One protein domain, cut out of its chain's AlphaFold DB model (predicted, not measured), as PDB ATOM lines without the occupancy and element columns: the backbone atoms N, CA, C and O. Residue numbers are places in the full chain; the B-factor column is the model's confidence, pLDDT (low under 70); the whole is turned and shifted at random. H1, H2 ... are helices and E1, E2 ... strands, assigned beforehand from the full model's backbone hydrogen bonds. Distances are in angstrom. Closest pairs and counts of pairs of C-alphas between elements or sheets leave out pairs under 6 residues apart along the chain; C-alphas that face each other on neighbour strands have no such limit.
ATOM      1  N   MET A  79     119.555 163.360 107.535       94.06
ATOM      2  CA  MET A  79     118.935 163.774 106.284       94.06
ATOM      3  C   MET A  79     119.947 164.499 105.409       94.06
ATOM      4  O   MET A  79     120.546 165.481 105.837       94.06
ATOM      5  N   ARG A  80     120.087 164.070 104.159       92.00
ATOM      6  CA  ARG A  80     120.787 164.786 103.094       92.00
ATOM      7  C   ARG A  80     119.734 165.390 102.169       92.00
ATOM      8  O   ARG A  80     119.124 164.683 101.376       92.00
ATOM      9  N   LEU A  81     119.513 166.699 102.267       88.19
ATOM     10  CA  LEU A  81     118.493 167.396 101.482       88.19
ATOM     11  C   LEU A  81     119.125 168.220 100.363       88.19
ATOM     12  O   LEU A  81     119.839 169.190 100.621       88.19
ATOM     13  N   GLY A  82     118.812 167.856  99.120       84.50
ATOM     14  CA  GLY A  82     119.088 168.677  97.945       84.50
ATOM     15  C   GLY A  82     118.028 169.764  97.765       84.50
ATOM     16  O   GLY A  82     116.831 169.520  97.901       84.50
ATOM     17  N   SER A  83     118.455 170.986  97.460       80.19
ATOM     18  CA  SER A  83     117.575 172.105  97.117       80.19
ATOM     19  C   SER A  83     118.172 172.934  95.983       80.19
ATOM     20  O   SER A  83     119.343 172.774  95.651       80.19
ATOM     21  N   LEU A  84     117.394 173.867  95.421       76.56
ATOM     22  CA  LEU A  84     117.885 174.826  94.416       76.56
ATOM     23  C   LEU A  84     119.109 175.629  94.891       76.56
ATOM     24  O   LEU A  84     119.903 176.063  94.064       76.56
ATOM     25  N   GLY A  85     119.264 175.820  96.205       74.00
ATOM     26  CA  GLY A  85     120.403 176.524  96.798       74.00
ATOM     27  C   GLY A  85     121.587 175.632  97.179       74.00
ATOM     28  O   GLY A  85     122.499 176.137  97.818       74.00
ATOM     29  N   GLY A  86     121.557 174.335  96.847       84.00
ATOM     30  CA  GLY A  86     122.611 173.375  97.189       84.00
ATOM     31  C   GLY A  86     122.148 172.238  98.102       84.00
ATOM     32  O   GLY A  86     120.946 172.073  98.365       84.00
ATOM     33  N   ILE A  87     123.106 171.430  98.555       86.44
ATOM     34  CA  ILE A  87     122.891 170.257  99.413       86.44
ATOM     35  C   ILE A  87     123.230 170.591 100.865       86.44
ATOM     36  O   ILE A  87     124.285 171.139 101.156       86.44
ATOM     37  N   ARG A  88     122.369 170.184 101.797       88.38
ATOM     38  CA  ARG A  88     122.613 170.312 103.240       88.38
ATOM     39  C   ARG A  88     122.434 168.987 103.962       88.38
ATOM     40  O   ARG A  88     121.651 168.140 103.522       88.38
ATOM     41  N   VAL A  89     123.127 168.835 105.085       93.12
ATOM     42  CA  VAL A  89     122.986 167.681 105.980       93.12
ATOM     43  C   VAL A  89     122.298 168.139 107.260       93.12
ATOM     44  O   VAL A  89     122.694 169.133 107.855       93.12
ATOM     45  N   ILE A  90     121.241 167.451 107.679       93.31
ATOM     46  CA  ILE A  90     120.438 167.813 108.849       93.31
ATOM     47  C   ILE A  90     120.278 166.595 109.749       93.31
ATOM     48  O   ILE A  90     119.934 165.510 109.287       93.31
ATOM     49  N   THR A  91     120.476 166.782 111.049       94.06
ATOM     50  CA  THR A  91     120.152 165.781 112.071       94.06
ATOM     51  C   THR A  91     119.861 166.464 113.404       94.06
ATOM     52  O   THR A  91     120.374 167.549 113.658       94.06
ATOM     53  N   ASN A  92     118.995 165.889 114.244       93.75
ATOM     54  CA  ASN A  92     118.640 166.442 115.563       93.75
ATOM     55  C   ASN A  92     118.246 167.943 115.541       93.75
ATOM     56  O   ASN A  92     118.581 168.719 116.436       93.75
ATOM     57  N   ARG A  93     117.530 168.387 114.495       89.50
ATOM     58  CA  ARG A  93     117.174 169.807 114.248       89.50
ATOM     59  C   ARG A  93     118.380 170.750 114.088       89.50
ATOM     60  O   ARG A  93     118.215 171.967 114.156       89.50
ATOM     61  N   ARG A  94     119.573 170.205 113.860       91.31
ATOM     62  CA  ARG A  94     120.799 170.930 113.541       91.31
ATOM     63  C   ARG A  94     121.136 170.746 112.071       91.31
ATOM     64  O   ARG A  94     121.025 169.648 111.531       91.31
ATOM     65  N   GLU A  95     121.553 171.832 111.443       90.81
ATOM     66  CA  GLU A  95     122.034 171.839 110.068       90.81
ATOM     67  C   GLU A  95     123.562 171.881 110.049       90.81
ATOM     68  O   GLU A  95     124.193 172.587 110.838       90.81
ATOM     69  N   PHE A  96     124.134 171.098 109.146       88.75
ATOM     70  CA  PHE A  96     125.555 170.980 108.896       88.75
ATOM     71  C   PHE A  96     125.857 171.390 107.458       88.75
ATOM     72  O   PHE A  96     125.224 170.930 106.502       88.75
ATOM     73  N   GLY A  97     126.867 172.248 107.333       82.31
ATOM     74  CA  GLY A  97     127.277 172.861 106.078       82.31
ATOM     75  C   GLY A  97     126.780 174.292 105.919       82.31
ATOM     76  O   GLY A  97     126.048 174.816 106.754       82.31
ATOM     77  N   THR A  98     127.236 174.926 104.843       76.62
ATOM     78  CA  THR A  98     126.843 176.280 104.455       76.62
ATOM     79  C   THR A  98     126.198 176.192 103.087       76.62
ATOM     80  O   THR A  98     126.836 175.741 102.135       76.62
ATOM     81  N   GLN A  99     124.944 176.624 102.990       72.12
ATOM     82  CA  GLN A  99     124.217 176.640 101.729       72.12
ATOM     83  C   GLN A  99     124.930 177.532 100.702       72.12
ATOM     84  O   GLN A  99     125.261 178.682 101.002       72.12
ATOM     85  N   GLY A 100     125.147 177.011  99.494       74.00
ATOM     86  CA  GLY A 100     125.761 177.756  98.396       74.00
ATOM     87  C   GLY A 100     127.292 177.730  98.385       74.00
ATOM     88  O   GLY A 100     127.894 178.354  97.511       74.00
ATOM     89  N   ASP A 101     127.934 176.997  99.304       86.50
ATOM     90  CA  ASP A 101     129.366 176.694  99.242       86.50
ATOM     91  C   ASP A 101     129.600 175.230  98.852       86.50
ATOM     92  O   ASP A 101     129.701 174.340  99.699       86.50
ATOM     93  N   ALA A 102     129.782 174.997  97.551       88.25
ATOM     94  CA  ALA A 102     129.988 173.671  96.974       88.25
ATOM     95  C   ALA A 102     131.118 172.862  97.643       88.25
ATOM     96  O   ALA A 102     131.037 171.634  97.703       88.25
ATOM     97  N   ARG A 103     132.168 173.513  98.168       89.75
ATOM     98  CA  ARG A 103     133.273 172.805  98.835       89.75
ATOM     99  C   ARG A 103     132.842 172.272 100.195       89.75
ATOM    100  O   ARG A 103     133.172 171.137 100.545       89.75
ATOM    101  N   THR A 104     132.116 173.086 100.952       90.00
ATOM    102  CA  THR A 104     131.559 172.682 102.243       90.00
ATOM    103  C   THR A 104     130.482 171.616 102.054       90.00
ATOM    104  O   THR A 104     130.480 170.626 102.783       90.00
ATOM    105  N   GLU A 105     129.630 171.746 101.037       89.94
ATOM    106  CA  GLU A 105     128.623 170.734 100.696       89.94
ATOM    107  C   GLU A 105     129.271 169.383 100.359       89.94
ATOM    108  O   GLU A 105     128.920 168.365 100.954       89.94
ATOM    109  N   ALA A 106     130.277 169.372  99.477       90.81
ATOM    110  CA  ALA A 106     131.011 168.157  99.121       90.81
ATOM    111  C   ALA A 106     131.681 167.496 100.339       90.81
ATOM    112  O   ALA A 106     131.676 166.270 100.453       90.81
ATOM    113  N   LYS A 107     132.213 168.296 101.275       93.00
ATOM    114  CA  LYS A 107     132.782 167.788 102.531       93.00
ATOM    115  C   LYS A 107     131.727 167.048 103.357       93.00
ATOM    116  O   LYS A 107     131.975 165.924 103.779       93.00
ATOM    117  N   TRP A 108     130.560 167.652 103.577       93.62
ATOM    118  CA  TRP A 108     129.506 167.036 104.388       93.62
ATOM    119  C   TRP A 108     128.872 165.819 103.725       93.62
ATOM    120  O   TRP A 108     128.570 164.849 104.415       93.62
ATOM    121  N   ILE A 109     128.751 165.818 102.398       92.31
ATOM    122  CA  ILE A 109     128.347 164.627 101.646       92.31
ATOM    123  C   ILE A 109     129.357 163.498 101.866       92.31
ATOM    124  O   ILE A 109     128.961 162.403 102.253       92.31
ATOM    125  N   SER A 110     130.657 163.782 101.726       93.69
ATOM    126  CA  SER A 110     131.710 162.787 101.951       93.69
ATOM    127  C   SER A 110     131.697 162.217 103.372       93.69
ATOM    128  O   SER A 110     132.045 161.055 103.551       93.69
ATOM    129  N   ILE A 111     131.314 163.011 104.375       95.56
ATOM    130  CA  ILE A 111     131.189 162.558 105.768       95.56
ATOM    131  C   ILE A 111     129.998 161.601 105.933       95.56
ATOM    132  O   ILE A 111     130.108 160.591 106.625       95.56
ATOM    133  N   VAL A 112     128.862 161.887 105.292       95.25
ATOM    134  CA  VAL A 112     127.712 160.965 105.287       95.25
ATOM    135  C   VAL A 112     128.089 159.657 104.591       95.25
ATOM    136  O   VAL A 112     127.817 158.582 105.124       95.25
ATOM    137  N   ASP A 113     128.782 159.740 103.455       94.75
ATOM    138  CA  ASP A 113     129.262 158.566 102.726       94.75
ATOM    139  C   ASP A 113     130.266 157.755 103.567       94.75
ATOM    140  O   ASP A 113     130.216 156.528 103.566       94.75
ATOM    141  N   GLU A 114     131.141 158.411 104.338       95.25
ATOM    142  CA  GLU A 114     132.060 157.760 105.285       95.25
ATOM    143  C   GLU A 114     131.298 156.932 106.332       95.25
ATOM    144  O   GLU A 114     131.600 155.753 106.527       95.25
ATOM    145  N   LEU A 115     130.274 157.514 106.969       95.00
ATOM    146  CA  LEU A 115     129.445 156.817 107.960       95.00
ATOM    147  C   LEU A 115     128.665 155.647 107.346       95.00
ATOM    148  O   LEU A 115     128.529 154.595 107.978       95.00
ATOM    149  N   HIS A 116     128.159 155.826 106.126       95.06
ATOM    150  CA  HIS A 116     127.418 154.795 105.405       95.06
ATOM    151  C   HIS A 116     128.329 153.628 105.008       95.06
ATOM    152  O   HIS A 116     128.017 152.470 105.277       95.06
ATOM    153  N   ASN A 117     129.508 153.923 104.456       93.88
ATOM    154  CA  ASN A 117     130.505 152.918 104.082       93.88
ATOM    155  C   ASN A 117     131.064 152.167 105.300       93.88
ATOM    156  O   ASN A 117     131.424 150.998 105.190       93.88
ATOM    157  N   ALA A 118     131.110 152.816 106.467       92.56
ATOM    158  CA  ALA A 118     131.458 152.180 107.733       92.56
ATOM    159  C   ALA A 118     130.323 151.313 108.325       92.56
ATOM    160  O   ALA A 118     130.521 150.691 109.369       92.56
ATOM    161  N   GLY A 119     129.140 151.271 107.698       94.12
ATOM    162  CA  GLY A 119     127.983 150.499 108.165       94.12
ATOM    163  C   GLY A 119     127.322 151.059 109.429       94.12
ATOM    164  O   GLY A 119     126.570 150.354 110.103       94.12
ATOM    165  N   LEU A 120     127.611 152.315 109.781       95.00
ATOM    166  CA  LEU A 120     127.079 152.973 110.981       95.00
ATOM    167  C   LEU A 120     125.711 153.603 110.728       95.00
ATOM    168  O   LEU A 120     124.915 153.780 111.653       95.00
ATOM    169  N   ILE A 121     125.435 153.916 109.466       96.19
ATOM    170  CA  ILE A 121     124.138 154.379 108.990       96.19
ATOM    171  C   ILE A 121     123.753 153.614 107.727       96.19
ATOM    172  O   ILE A 121     124.617 153.154 106.984       96.19
ATOM    173  N   GLU A 122     122.457 153.503 107.472       95.94
ATOM    174  CA  GLU A 122     121.905 152.813 106.309       95.94
ATOM    175  C   GLU A 122     120.785 153.635 105.669       95.94
ATOM    176  O   GLU A 122     119.974 154.259 106.360       95.94
ATOM    177  N   ASP A 123     120.713 153.624 104.340       94.50
ATOM    178  CA  ASP A 123     119.560 154.151 103.617       94.50
ATOM    179  C   ASP A 123     118.519 153.046 103.404       94.50
ATOM    180  O   ASP A 123     118.672 152.162 102.561       94.50
ATOM    181  N   ARG A 124     117.424 153.116 104.163       88.12
ATOM    182  CA  ARG A 124     116.303 152.168 104.050       88.12
ATOM    183  C   ARG A 124     115.358 152.487 102.894       88.12
ATOM    184  O   ARG A 124     114.582 151.626 102.489       88.12
ATOM    185  N   ALA A 125     115.367 153.727 102.407       82.94
ATOM    186  CA  ALA A 125     114.469 154.200 101.357       82.94
ATOM    187  C   ALA A 125     115.091 154.093  99.953       82.94
ATOM    188  O   ALA A 125     114.360 154.163  98.964       82.94
ATOM    189  N   GLY A 126     116.415 153.936  99.864       84.31
ATOM    190  CA  GLY A 126     117.175 153.789  98.620       84.31
ATOM    191  C   GLY A 126     117.283 155.071  97.789       84.31
ATOM    192  O   GLY A 126     117.528 154.999  96.586       84.31
ATOM    193  N   LYS A 127     117.045 156.242  98.394       86.44
ATOM    194  CA  LYS A 127     117.062 157.555  97.718       86.44
ATOM    195  C   LYS A 127     118.340 158.361  97.957       86.44
ATOM    196  O   LYS A 127     118.548 159.371  97.296       86.44
ATOM    197  N   GLY A 128     119.168 157.957  98.914       87.25
ATOM    198  CA  GLY A 128     120.351 158.681  99.368       87.25
ATOM    199  C   GLY A 128     120.036 159.980 100.116       87.25
ATOM    200  O   GLY A 128     120.916 160.827 100.254       87.25
ATOM    201  N   GLU A 129     118.792 160.164 100.568       91.50
ATOM    202  CA  GLU A 129     118.318 161.400 101.214       91.50
ATOM    203  C   GLU A 129     118.070 161.242 102.715       91.50
ATOM    204  O   GLU A 129     118.148 162.216 103.462       91.50
ATOM    205  N   LEU A 130     117.749 160.032 103.173       93.38
ATOM    206  CA  LEU A 130     117.420 159.752 104.564       93.38
ATOM    207  C   LEU A 130     118.142 158.488 105.007       93.38
ATOM    208  O   LEU A 130     117.893 157.402 104.492       93.38
ATOM    209  N   PHE A 131     118.998 158.650 106.002       96.06
ATOM    210  CA  PHE A 131     119.788 157.587 106.588       96.06
ATOM    211  C   PHE A 131     119.346 157.356 108.026       96.06
ATOM    212  O   PHE A 131     119.025 158.299 108.755       96.06
ATOM    213  N   PHE A 132     119.351 156.095 108.434       96.00
ATOM    214  CA  PHE A 132     119.018 155.656 109.781       96.00
ATOM    215  C   PHE A 132     120.255 155.081 110.446       96.00
ATOM    216  O   PHE A 132     121.040 154.392 109.795       96.00
ATOM    217  N   LEU A 133     120.412 155.325 111.742       96.25
ATOM    218  CA  LEU A 133     121.457 154.673 112.514       96.25
ATOM    219  C   LEU A 133     121.224 153.163 112.564       96.25
ATOM    220  O   LEU A 133     120.115 152.685 112.823       96.25
ATOM    221  N   THR A 134     122.301 152.419 112.333       96.44
ATOM    222  CA  THR A 134     122.343 150.976 112.563       96.44
ATOM    223  C   THR A 134     122.653 150.698 114.033       96.44
ATOM    224  O   THR A 134     123.068 151.588 114.780       96.44
ATOM    225  N   ASN A 135     122.509 149.441 114.461       95.00
ATOM    226  CA  ASN A 135     122.935 149.036 115.802       95.00
ATOM    227  C   ASN A 135     124.426 149.352 116.047       95.00
ATOM    228  O   ASN A 135     124.780 149.898 117.088       95.00
ATOM    229  N   ALA A 136     125.282 149.101 115.051       93.75
ATOM    230  CA  ALA A 136     126.705 149.432 115.124       93.75
ATOM    231  C   ALA A 136     126.945 150.946 115.263       93.75
ATOM    232  O   ALA A 136     127.842 151.361 115.995       93.75
ATOM    233  N   GLY A 137     126.129 151.780 114.606       94.06
ATOM    234  CA  GLY A 137     126.181 153.237 114.752       94.06
ATOM    235  C   GLY A 137     125.964 153.703 116.193       94.06
ATOM    236  O   GLY A 137     126.735 154.527 116.689       94.06
ATOM    237  N   TYR A 138     124.969 153.136 116.880       95.19
ATOM    238  CA  TYR A 138     124.712 153.428 118.294       95.19
ATOM    239  C   TYR A 138     125.850 152.954 119.206       95.19
ATOM    240  O   TYR A 138     126.354 153.737 120.006       95.19
ATOM    241  N   GLU A 139     126.324 151.717 119.038       93.56
ATOM    242  CA  GLU A 139     127.426 151.171 119.845       93.56
ATOM    243  C   GLU A 139     128.711 152.004 119.716       93.56
ATOM    244  O   GLU A 139     129.387 152.306 120.707       93.56
ATOM    245  N   VAL A 140     129.047 152.421 118.490       92.62
ATOM    246  CA  VAL A 140     130.205 153.285 118.246       92.62
ATOM    247  C   VAL A 140     130.008 154.643 118.913       92.62
ATOM    248  O   VAL A 140     130.925 155.116 119.586       92.62
ATOM    249  N   ALA A 141     128.831 155.257 118.805       91.88
ATOM    250  CA  ALA A 141     128.555 156.530 119.466       91.88
ATOM    251  C   ALA A 141     128.673 156.455 120.999       91.88
ATOM    252  O   ALA A 141     129.275 157.337 121.622       91.88
ATOM    253  N   ASP A 142     128.179 155.379 121.606       90.62
ATOM    254  CA  ASP A 142     128.284 155.149 123.047       90.62
ATOM    255  C   ASP A 142     129.746 154.989 123.486       90.62
ATOM    256  O   ASP A 142     130.172 155.558 124.499       90.62
ATOM    257  N   SER A 143     130.561 154.300 122.681       89.12
ATOM    258  CA  SER A 143     132.002 154.181 122.931       89.12
ATOM    259  C   SER A 143     132.726 155.536 122.855       89.12
ATOM    260  O   SER A 143     133.584 155.831 123.694       89.12
ATOM    261  N   LEU A 144     132.337 156.398 121.906       87.19
ATOM    262  CA  LEU A 144     132.896 157.743 121.736       87.19
ATOM    263  C   LEU A 144     132.534 158.654 122.917       87.19
ATOM    264  O   LEU A 144     133.396 159.383 123.416       87.19
ATOM    265  N   SER A 145     131.291 158.585 123.402       81.75
ATOM    266  CA  SER A 145     130.844 159.372 124.558       81.75
ATOM    267  C   SER A 145     131.526 158.929 125.862       81.75
ATOM    268  O   SER A 145     131.981 159.764 126.648       81.75
ATOM    269  N   THR A 146     131.703 157.620 126.053       77.06
ATOM    270  CA  THR A 146     132.371 157.047 127.233       77.06
ATOM    271  C   THR A 146     133.869 157.370 127.250       77.06
ATOM    272  O   THR A 146     134.431 157.725 128.293       77.06
ATOM    273  N   SER A 147     134.530 157.311 126.088       65.06
ATOM    274  CA  SER A 147     135.940 157.689 125.959       65.06
ATOM    275  C   SER A 147     136.175 159.168 126.280       65.06
ATOM    276  O   SER A 147     137.217 159.498 126.846       65.06
ATOM    277  N   ALA A 148     135.230 160.057 125.958       58.84
ATOM    278  CA  ALA A 148     135.334 161.477 126.295       58.84
ATOM    279  C   ALA A 148     135.228 161.729 127.813       58.84
ATOM    280  O   ALA A 148     135.927 162.590 128.348       58.84
ATOM    281  N   ALA A 149     134.414 160.945 128.528       56.12
ATOM    282  CA  ALA A 149     134.226 161.081 129.975       56.12
ATOM    283  C   ALA A 149     135.433 160.594 130.805       56.12
ATOM    284  O   ALA A 149     135.665 161.072 131.915       56.12
TER     285      ALA A 149
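AT A GLANCE: This is residues 79 to 149 of the 154 residues of an uncharacterized protein of Elusimicrobia bacterium CG22_combo_CG10-13_8_21_14_all_63_91 (UniProt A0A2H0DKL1). A small antiparallel sheet, E1 E2 E3, has the helix H1 slantwise over one face, while E4 and the loop before it lie beyond the sheet and H2 leads away from it, with residues 142 to 149 sticking out as a free arm. The other face of the sheet has no named helix on it. The printed part has 71 residues with two named helices and four named strands, in the order E1 E2 E3 H1 E4 H2; the sheet's order is E1 - E2 - E3, and the class is mixed, helices and strands. The whole is only just compact, close to loose, with a radius of gyration of the C-alphas of 13.2 A and spans of 39 by 29 by 21 A.

HOW THE PARTS SIT: E1, residues 79 to 83, E2, residues 86 to 91, and E3, residues 94 to 96, form a meander, each strand the antiparallel neighbour of the one before. E1 and E2 are a hairpin at 156 degrees, with N 81 and O 88 within hydrogen-bond range at 2.9 A. E2 and E3 are a hairpin at 138 degrees, with N 94 and O 91 within range at 2.8 A. E1 and E3 are the edge strands. H1, residues 102 to 117, is on the sheet at a height of 9.1 A, giving two layers, a helix on one face of a sheet. H1 lies over E2 and only just over E1, where 3 of its C-alphas fall. It runs slantwise to the strands, at 37 degrees to E2 on the local plane. The closest C-alphas of H1 and E2 are those of Glu 105 and Ile 87, 5.9 A apart. E4, residues 130 to 133, pairs with no named strand, but residues 121 to 122 pair antiparallel with its residues 132 to 133. The closest C-alphas of E1 and E4 are those of Met 79 and Leu 130, 4.6 A apart. H1 and E4 are near each other, their closest C-alphas 8.2 A apart. H2, residues 135 to 149, is not on the sheet; it and E4 meet only through their link. H1 and H2 are only just apart, their closest C-alphas 8.3 A from each other. In H1 and H2 every O i to N i+4 pair is within hydrogen-bond range.

IN THESE COORDINATES: E1 begins at C-alpha 79, (118.935, 163.774, 106.284), and is 12.5 A long; E2 is 16.9 A, E3 6.6 A and E4 10.3 A. H1 begins at C-alpha 102, (129.988, 173.671, 96.974), and is 21.9 A long. H2, 21.8 A long, ends at C-alpha 149, (134.226, 161.081, 129.975).

THE WHOLE: The two C-alphas farthest apart, those of Leu 84 and Ala 149, are 41.5 A from each other. Without residues 142 to 149 the body spans 34 by 22 by 21 A. The printed part has no cut. The link from H1 to E4, 12 residues, is long; the other links are tight. Mean pLDDT of the printed part is 88.6, and residues 147 to 149 are under 70.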